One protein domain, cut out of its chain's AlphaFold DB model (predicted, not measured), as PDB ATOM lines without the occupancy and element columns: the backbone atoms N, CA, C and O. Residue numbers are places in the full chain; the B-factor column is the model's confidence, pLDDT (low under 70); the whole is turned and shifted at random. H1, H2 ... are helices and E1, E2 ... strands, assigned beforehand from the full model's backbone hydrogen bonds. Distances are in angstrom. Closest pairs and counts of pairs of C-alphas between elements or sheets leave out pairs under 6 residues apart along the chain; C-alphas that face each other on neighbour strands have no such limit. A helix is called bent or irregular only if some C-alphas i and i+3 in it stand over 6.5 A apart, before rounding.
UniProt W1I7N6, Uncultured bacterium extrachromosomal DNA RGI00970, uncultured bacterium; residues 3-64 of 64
ATOM      1  N   GLY A   3     196.482 125.970 202.546       93.25
ATOM      2  CA  GLY A   3     196.498 127.296 201.975       93.25
ATOM      3  C   GLY A   3     196.796 127.254 200.493       93.25
ATOM      4  O   GLY A   3     196.480 126.293 199.792       93.25
ATOM      5  N   TYR A   4     197.398 128.333 200.027       94.31
ATOM      6  CA  TYR A   4     197.611 128.611 198.627       94.31
ATOM      7  C   TYR A   4     199.032 129.102 198.428       94.31
ATOM      8  O   TYR A   4     199.457 130.075 199.057       94.31
ATOM      9  N   LYS A   5     199.749 128.448 197.518       95.69
ATOM     10  CA  LYS A   5     200.978 128.994 196.959       95.69
ATOM     11  C   LYS A   5     200.594 129.882 195.790       95.69
ATOM     12  O   LYS A   5     199.885 129.448 194.885       95.69
ATOM     13  N   ILE A   6     201.069 131.118 195.820       96.50
ATOM     14  CA  ILE A   6     200.873 132.083 194.744       96.50
ATOM     15  C   ILE A   6     202.240 132.383 194.161       96.50
ATOM     16  O   ILE A   6     203.112 132.876 194.874       96.50
ATOM     17  N   VAL A   7     202.427 132.076 192.881       97.50
ATOM     18  CA  VAL A   7     203.584 132.526 192.105       97.50
ATOM     19  C   VAL A   7     203.168 133.794 191.382       97.50
ATOM     20  O   VAL A   7     202.127 133.820 190.724       97.50
ATOM     21  N   TYR A   8     203.957 134.851 191.516       98.00
ATOM     22  CA  TYR A   8     203.624 136.156 190.967       98.00
ATOM     23  C   TYR A   8     204.854 136.877 190.436       98.00
ATOM     24  O   TYR A   8     205.992 136.540 190.767       98.00
ATOM     25  N   LYS A   9     204.592 137.862 189.586       98.38
ATOM     26  CA  LYS A   9     205.581 138.725 188.967       98.38
ATOM     27  C   LYS A   9     205.465 140.130 189.547       98.38
ATOM     28  O   LYS A   9     204.385 140.720 189.527       98.38
ATOM     29  N   GLU A  10     206.565 140.645 190.071       97.56
ATOM     30  CA  GLU A  10     206.686 142.014 190.567       97.56
ATOM     31  C   GLU A  10     206.776 143.021 189.401       97.56
ATOM     32  O   GLU A  10     207.073 142.630 188.264       97.56
ATOM     33  N   PRO A  11     206.535 144.326 189.639       96.88
ATOM     34  CA  PRO A  11     206.580 145.346 188.586       96.88
ATOM     35  C   PRO A  11     207.920 145.451 187.843       96.88
ATOM     36  O   PRO A  11     207.950 145.866 186.687       96.88
ATOM     37  N   ASP A  12     209.024 145.077 188.492       96.62
ATOM     38  CA  ASP A  12     210.368 145.042 187.898       96.62
ATOM     39  C   ASP A  12     210.615 143.797 187.023       96.62
ATOM     40  O   ASP A  12     211.634 143.688 186.342       96.62
ATOM     41  N   GLY A  13     209.657 142.870 187.007       96.44
ATOM     42  CA  GLY A  13     209.696 141.627 186.263       96.44
ATOM     43  C   GLY A  13     210.195 140.413 187.043       96.44
ATOM     44  O   GLY A  13     210.167 139.315 186.478       96.44
ATOM     45  N   THR A  14     210.597 140.572 188.304       97.81
ATOM     46  CA  THR A  14     211.036 139.479 189.177       97.81
ATOM     47  C   THR A  14     209.891 138.502 189.434       97.81
ATOM     48  O   THR A  14     208.783 138.904 189.778       97.81
ATOM     49  N   ILE A  15     210.146 137.198 189.269       97.94
ATOM     50  CA  ILE A  15     209.187 136.143 189.620       97.94
ATOM     51  C   ILE A  15     209.519 135.626 191.012       97.94
ATOM     52  O   ILE A  15     210.622 135.142 191.263       97.94
ATOM     53  N   THR A  16     208.537 135.674 191.900       97.12
ATOM     54  CA  THR A  16     208.652 135.189 193.272       97.12
ATOM     55  C   THR A  16     207.381 134.441 193.677       97.12
ATOM     56  O   THR A  16     206.477 134.215 192.867       97.12
ATOM     57  N   HIS A  17     207.325 133.968 194.918       96.31
ATOM     58  CA  HIS A  17     206.180 133.241 195.438       96.31
ATOM     59  C   HIS A  17     205.891 133.586 196.896       96.31
ATOM     60  O   HIS A  17     206.767 133.989 197.655       96.31
ATOM     61  N   THR A  18     204.635 133.410 197.290       95.94
ATOM     62  CA  THR A  18     204.170 133.618 198.663       95.94
ATOM     63  C   THR A  18     203.145 132.559 199.054       95.94
ATOM     64  O   THR A  18     202.597 131.859 198.197       95.94
ATOM     65  N   PHE A  19     202.910 132.430 200.357       94.94
ATOM     66  CA  PHE A  19     201.934 131.514 200.934       94.94
ATOM     67  C   PHE A  19     200.816 132.301 201.612       94.94
ATOM     68  O   PHE A  19     201.074 133.143 202.470       94.94
ATOM     69  N   PHE A  20     199.571 131.978 201.271       93.38
ATOM     70  CA  PHE A  20     198.384 132.463 201.970       93.38
ATOM     71  C   PHE A  20     197.652 131.287 202.610       93.38
ATOM     72  O   PHE A  20     197.325 130.317 201.934       93.38
ATOM     73  N   CYS A  21     197.356 131.371 203.905       90.75
ATOM     74  CA  CYS A  21     196.536 130.372 204.590       90.75
ATOM     75  C   CYS A  21     195.114 130.337 204.016       90.75
ATOM     76  O   CYS A  21     194.637 131.348 203.493       90.75
ATOM     77  N   GLU A  22     194.404 129.210 204.168       88.19
ATOM     78  CA  GLU A  22     192.961 129.190 203.905       88.19
ATOM     79  C   GLU A  22     192.268 130.339 204.676       88.19
ATOM     80  O   GLU A  22     192.567 130.569 205.856       88.19
ATOM     81  N   PRO A  23     191.356 131.086 204.030       83.75
ATOM     82  CA  PRO A  23     190.715 132.225 204.660       83.75
ATOM     83  C   PRO A  23     189.797 131.751 205.789       83.75
ATOM     84  O   PRO A  23     188.907 130.920 205.593       83.75
ATOM     85  N   ILE A  24     189.985 132.316 206.981       79.62
ATOM     86  CA  ILE A  24     189.086 132.098 208.113       79.62
ATOM     87  C   ILE A  24     187.877 133.007 207.899       79.62
ATOM     88  O   ILE A  24     187.940 134.212 208.134       79.62
ATOM     89  N   THR A  25     186.784 132.437 207.399       71.44
ATOM     90  CA  THR A  25     185.546 133.177 207.140       71.44
ATOM     91  C   THR A  25     184.482 132.805 208.175       71.44
ATOM     92  O   THR A  25     184.300 131.635 208.497       71.44
ATOM     93  N   ASN A  26     183.766 133.802 208.708       71.06
ATOM     94  CA  ASN A  26     182.629 133.594 209.626       71.06
ATOM     95  C   ASN A  26     181.324 133.231 208.892       71.06
ATOM     96  O   ASN A  26     180.268 133.101 209.508       71.06
ATOM     97  N   ILE A  27     181.389 133.103 207.570       69.19
ATOM     98  CA  ILE A  27     180.288 132.736 206.687       69.19
ATOM     99  C   ILE A  27     180.676 131.441 205.987       69.19
ATOM    100  O   ILE A  27     181.816 131.287 205.565       69.19
ATOM    101  N   SER A  28     179.744 130.503 205.853       69.75
ATOM    102  CA  SER A  28     179.975 129.245 205.142       69.75
ATOM    103  C   SER A  28     180.068 129.494 203.634       69.75
ATOM    104  O   SER A  28     179.120 129.248 202.887       69.75
ATOM    105  N   LEU A  29     181.197 130.037 203.182       73.88
ATOM    106  CA  LEU A  29     181.540 130.132 201.771       73.88
ATOM    107  C   LEU A  29     181.927 128.735 201.269       73.88
ATOM    108  O   LEU A  29     182.732 128.055 201.912       73.88
ATOM    109  N   PRO A  30     181.399 128.282 200.120       78.06
ATOM    110  CA  PRO A  30     181.916 127.085 199.475       78.06
ATOM    111  C   PRO A  30     183.424 127.232 199.243       78.06
ATOM    112  O   PRO A  30     183.872 128.287 198.795       78.06
ATOM    113  N   LYS A  31     184.209 126.165 199.458       74.44
ATOM    114  CA  LYS A  31     185.666 126.168 199.192       74.44
ATOM    115  C   LYS A  31     186.024 126.644 197.776       74.44
ATOM    116  O   LYS A  31     187.095 127.194 197.554       74.44
ATOM    117  N   GLN A  32     185.102 126.480 196.830       75.06
ATOM    118  CA  GLN A  32     185.210 126.962 195.450       75.06
ATOM    119  C   GLN A  32     185.412 128.487 195.370       75.06
ATOM    120  O   GLN A  32     186.096 128.974 194.477       75.06
ATOM    121  N   CYS A  33     184.865 129.243 196.327       82.88
ATOM    122  CA  CYS A  33     184.997 130.695 196.405       82.88
ATOM    123  C   CYS A  33     186.309 131.151 197.066       82.88
ATOM    124  O   CYS A  33     186.680 132.313 196.926       82.88
ATOM    125  N   TYR A  34     187.023 130.271 197.782       88.44
ATOM    126  CA  TYR A  34     188.233 130.655 198.522       88.44
ATOM    127  C   TYR A  34     189.340 131.146 197.595       88.44
ATOM    128  O   TYR A  34     190.046 132.086 197.937       88.44
ATOM    129  N   MET A  35     189.447 130.577 196.394       88.44
ATOM    130  CA  MET A  35     190.429 131.015 195.405       88.44
ATOM    131  C   MET A  35     190.216 132.476 194.982       88.44
ATOM    132  O   MET A  35     191.182 133.228 194.889       88.44
ATOM    133  N   GLU A  36     188.968 132.907 194.788       90.44
ATOM    134  CA  GLU A  36     188.662 134.306 194.457       90.44
ATOM    135  C   GLU A  36     188.925 135.242 195.643       90.44
ATOM    136  O   GLU A  36     189.492 136.321 195.471       90.44
ATOM    137  N   VAL A  37     188.613 134.800 196.867       91.12
ATOM    138  CA  VAL A  37     188.956 135.539 198.093       91.12
ATOM    139  C   VAL A  37     190.471 135.715 198.219       91.12
ATOM    140  O   VAL A  37     190.942 136.806 198.528       91.12
ATOM    141  N   ILE A  38     191.248 134.671 197.939       92.94
ATOM    142  CA  ILE A  38     192.709 134.716 198.018       92.94
ATOM    143  C   ILE A  38     193.293 135.640 196.952       92.94
ATOM    144  O   ILE A  38     194.174 136.430 197.277       92.94
ATOM    145  N   LYS A  39     192.776 135.621 195.716       93.44
ATOM    146  CA  LYS A  39     193.179 136.582 194.674       93.44
ATOM    147  C   LYS A  39     192.908 138.027 195.101       93.44
ATOM    148  O   LYS A  39     193.768 138.884 194.912       93.44
ATOM    149  N   LEU A  40     191.749 138.292 195.711       93.19
ATOM    150  CA  LEU A  40     191.392 139.621 196.216       93.19
ATOM    151  C   LEU A  40     192.333 140.079 197.342       93.19
ATOM    152  O   LEU A  40     192.839 141.205 197.314       93.19
ATOM    153  N   LEU A  41     192.589 139.206 198.321       93.31
ATOM    154  CA  LEU A  41     193.512 139.482 199.425       93.31
ATOM    155  C   LEU A  41     194.942 139.691 198.915       93.31
ATOM    156  O   LEU A  41     195.612 140.628 199.343       93.31
ATOM    157  N   PHE A  42     195.384 138.865 197.964       95.50
ATOM    158  CA  PHE A  42     196.689 138.994 197.330       95.50
ATOM    159  C   PHE A  42     196.834 140.343 196.627       95.50
ATOM    160  O   PHE A  42     197.784 141.061 196.924       95.50
ATOM    161  N   GLY A  43     195.884 140.719 195.764       95.44
ATOM    162  CA  GLY A  43     195.936 141.989 195.032       95.44
ATOM    163  C   GLY A  43     195.891 143.217 195.946       95.44
ATOM    164  O   GLY A  43     196.479 144.246 195.621       95.44
ATOM    165  N   SER A  44     195.255 143.096 197.114       94.50
ATOM    166  CA  SER A  44     195.256 144.152 198.136       94.50
ATOM    167  C   SER A  44     196.604 144.258 198.863       94.50
ATOM    168  O   SER A  44     197.038 145.360 199.184       94.50
ATOM    169  N   ALA A  45     197.265 143.127 199.127       95.00
ATOM    170  CA  ALA A  45     198.550 143.076 199.831       95.00
ATOM    171  C   ALA A  45     199.768 143.333 198.922       95.00
ATOM    172  O   ALA A  45     200.777 143.845 199.397       95.00
ATOM    173  N   HIS A  46     199.675 142.996 197.633       95.12
ATOM    174  CA  HIS A  46     200.751 143.093 196.640       95.12
ATOM    175  C   HIS A  46     200.280 143.907 195.417       95.12
ATOM    176  O   HIS A  46     200.124 143.361 194.318       95.12
ATOM    177  N   PRO A  47     199.996 145.212 195.580       95.31
ATOM    178  CA  PRO A  47     199.502 146.043 194.488       95.31
ATOM    179  C   PRO A  47     200.525 146.120 193.346       95.31
ATOM    180  O   PRO A  47     201.720 146.298 193.570       95.31
ATOM    181  N   GLY A  48     200.046 145.995 192.108       95.06
ATOM    182  CA  GLY A  48     200.890 146.035 190.908       95.06
ATOM    183  C   GLY A  48     201.606 144.722 190.573       95.06
ATOM    184  O   GLY A  48     202.248 144.653 189.529       95.06
ATOM    185  N   CYS A  49     201.478 143.683 191.403       97.31
ATOM    186  CA  CYS A  49     201.978 142.349 191.082       97.31
ATOM    187  C   CYS A  49     200.985 141.571 190.205       97.31
ATOM    188  O   CYS A  49     199.770 141.641 190.404       97.31
ATOM    189  N   GLU A  50     201.500 140.781 189.265       97.38
ATOM    190  CA  GLU A  50     200.711 139.917 188.384       97.38
ATOM    191  C   GLU A  50     200.766 138.467 188.880       97.38
ATOM    192  O   GLU A  50     201.846 137.901 189.039       97.38
ATOM    193  N   ILE A  51     199.611 137.838 189.116       97.19
ATOM    194  CA  ILE A  51     199.561 136.416 189.482       97.19
ATOM    195  C   ILE A  51     199.892 135.571 188.247       97.19
ATOM    196  O   ILE A  51     199.171 135.612 187.255       97.19
ATOM    197  N   VAL A  52     200.939 134.751 188.348       97.31
ATOM    198  CA  VAL A  52     201.346 133.781 187.320       97.31
ATOM    199  C   VAL A  52     200.630 132.449 187.533       97.31
ATOM    200  O   VAL A  52     200.097 131.864 186.591       97.31
ATOM    201  N   SER A  53     200.591 131.963 188.774       96.06
ATOM    202  CA  SER A  53     199.846 130.760 189.137       96.06
ATOM    203  C   SER A  53     199.397 130.792 190.592       96.06
ATOM    204  O   SER A  53     199.986 131.459 191.445       96.06
ATOM    205  N   ILE A  54     198.327 130.054 190.869       94.88
ATOM    206  CA  ILE A  54     197.815 129.826 192.214       94.88
ATOM    207  C   ILE A  54     197.399 128.366 192.333       94.88
ATOM    208  O   ILE A  54     196.667 127.851 191.488       94.88
ATOM    209  N   GLU A  55     197.869 127.701 193.379       93.75
ATOM    210  CA  GLU A  55     197.560 126.299 193.641       93.75
ATOM    211  C   GLU A  55     197.319 126.062 195.129       93.75
ATOM    212  O   GLU A  55     197.929 126.713 195.982       93.75
ATOM    213  N   CYS A  56     196.422 125.127 195.443       92.00
ATOM    214  CA  CYS A  56     196.245 124.662 196.811       92.00
ATOM    215  C   CYS A  56     197.493 123.883 197.237       92.00
ATOM    216  O   CYS A  56     197.912 122.960 196.542       92.00
ATOM    217  N   CYS A  57     198.047 124.210 198.396       91.56
ATOM    218  CA  CYS A  57     199.140 123.459 199.001       91.56
ATOM    219  C   CYS A  57     198.996 123.455 200.522       91.56
ATOM    220  O   CYS A  57     198.140 124.138 201.091       91.56
ATOM    221  N   ASN A  58     199.857 122.710 201.210       92.94
ATOM    222  CA  ASN A  58     200.026 122.886 202.647       92.94
ATOM    223  C   ASN A  58     201.357 123.573 202.982       92.94
ATOM    224  O   ASN A  58     202.335 123.503 202.242       92.94
ATOM    225  N   LEU A  59     201.415 124.209 204.154       89.94
ATOM    226  CA  LEU A  59     202.602 124.937 204.614       89.94
ATOM    227  C   LEU A  59     203.875 124.068 204.630       89.94
ATOM    228  O   LEU A  59     204.962 124.574 204.378       89.94
ATOM    229  N   LYS A  60     203.760 122.760 204.903       91.06
ATOM    230  CA  LYS A  60     204.930 121.867 204.905       91.06
ATOM    231  C   LYS A  60     205.470 121.633 203.496       91.06
ATOM    232  O   LYS A  60     206.672 121.465 203.356       91.06
ATOM    233  N   GLU A  61     204.610 121.580 202.483       87.19
ATOM    234  CA  GLU A  61     205.010 121.496 201.072       87.19
ATOM    235  C   GLU A  61     205.594 122.811 200.577       87.19
ATOM    236  O   GLU A  61     206.561 122.794 199.833       87.19
ATOM    237  N   PHE A  62     205.045 123.942 201.022       89.06
ATOM    238  CA  PHE A  62     205.564 125.261 200.672       89.06
ATOM    239  C   PHE A  62     206.973 125.518 201.228       89.06
ATOM    240  O   PHE A  62     207.781 126.161 200.572       89.06
ATOM    241  N   MET A  63     207.256 125.043 202.445       88.44
ATOM    242  CA  MET A  63     208.552 125.228 203.110       88.44
ATOM    243  C   MET A  63     209.645 124.246 202.655       88.44
ATOM    244  O   MET A  63     210.774 124.354 203.135       88.44
ATOM    245  N   LYS A  64     209.306 123.256 201.825       82.62
ATOM    246  CA  LYS A  64     210.266 122.303 201.252       82.62
ATOM    247  C   LYS A  64     210.883 122.864 199.981       82.62
ATOM    248  O   LYS A  64     212.095 122.623 199.810       82.62
TER     249      LYS A  64
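AT A GLANCE: This is residues 3 to 64 of the 64 residues of the protein "Uncultured bacterium extrachromosomal DNA RGI00970" of uncultured bacterium (UniProt W1I7N6). Look first for a small, strongly twisted sheet of three strands, with one longer helix, H1, packed slantwise over one face in two layers, a sheet and a helix on it. The strand E3 bends, and at its end the short helix H2 grazes the sheet. The E1 to E2 turn at Asp 12 and the link before H1 at Ser 28 reach to opposite ends of the longest axis. The printed part has 62 residues, with named elements E1, E2, H1, E3, H2 along the chain; the sheet's order is E2, E1, E3, all antiparallel, and the class is mixed, helices and strands. The whole is compact, with a radius of gyration of the C-alphas of 12.1 A and spans of 38 by 27 by 15 A.

IN THESE COORDINATES: Find C-alpha 3 at (196.498, 127.296, 201.975); from there E1 runs through residues 3 to 9 for 19.6 A. E2, residues 15 to 21, covers 20.4 A. E3, residues 50 to 58, covers 22.2 A and bends by 56 degrees at residue 53. H1, residues 31 to 45, begins with C-alpha 31 at (185.666, 126.168, 199.192) and runs 21.3 A; it is irregular, but only just, with C-alphas 32 and 35 being 6.6 A apart. H2, residues 59 to 62, is 4.9 A long and ends with C-alpha 62 at (205.564, 125.261, 200.672).

HOW THE PARTS SIT: Start at the inner strand E1. It forms a hairpin with the edge strand E2, antiparallel at 158 degrees; look at N 4 and O 20, 2.8 A apart and within hydrogen-bond range. On the other side of E1 is the edge strand E3, antiparallel at 157 degrees, with N 5 and O 55 at 2.9 A. H1 is on the sheet at a height over the sheet of 9.1 A; it lies over E1 and E3, and only just not over E2, on which 2 of its C-alphas fall. On the local plane its line stands at 44 degrees to E1, slantwise to the strands. The closest C-alphas of H1 and E2 are those of Ile 38 and Phe 20, 7.3 A apart. E2, H1 and E3 make a split strand-helix-strand unit, two strands that run the same way with a helix between them in the chain and E1 between them in the sheet; its crossover is right-handed. H2 only grazes the sheet; its closest C-alpha to E1 is Phe 62, 7.0 A from that of Lys 5. H1 and H2 are apart. In H1, 9 of 11 O i to N i+4 pairs are within hydrogen-bond range, and H2 is too short for such a pair.

THE WHOLE: The C-alphas of Asp 12 and Ser 28 are the two farthest apart, 38.3 A. The printed part has no cut and no long link. Look for low confidence at residues 27 to 28, under 70; the mean pLDDT of the printed part is 90.6.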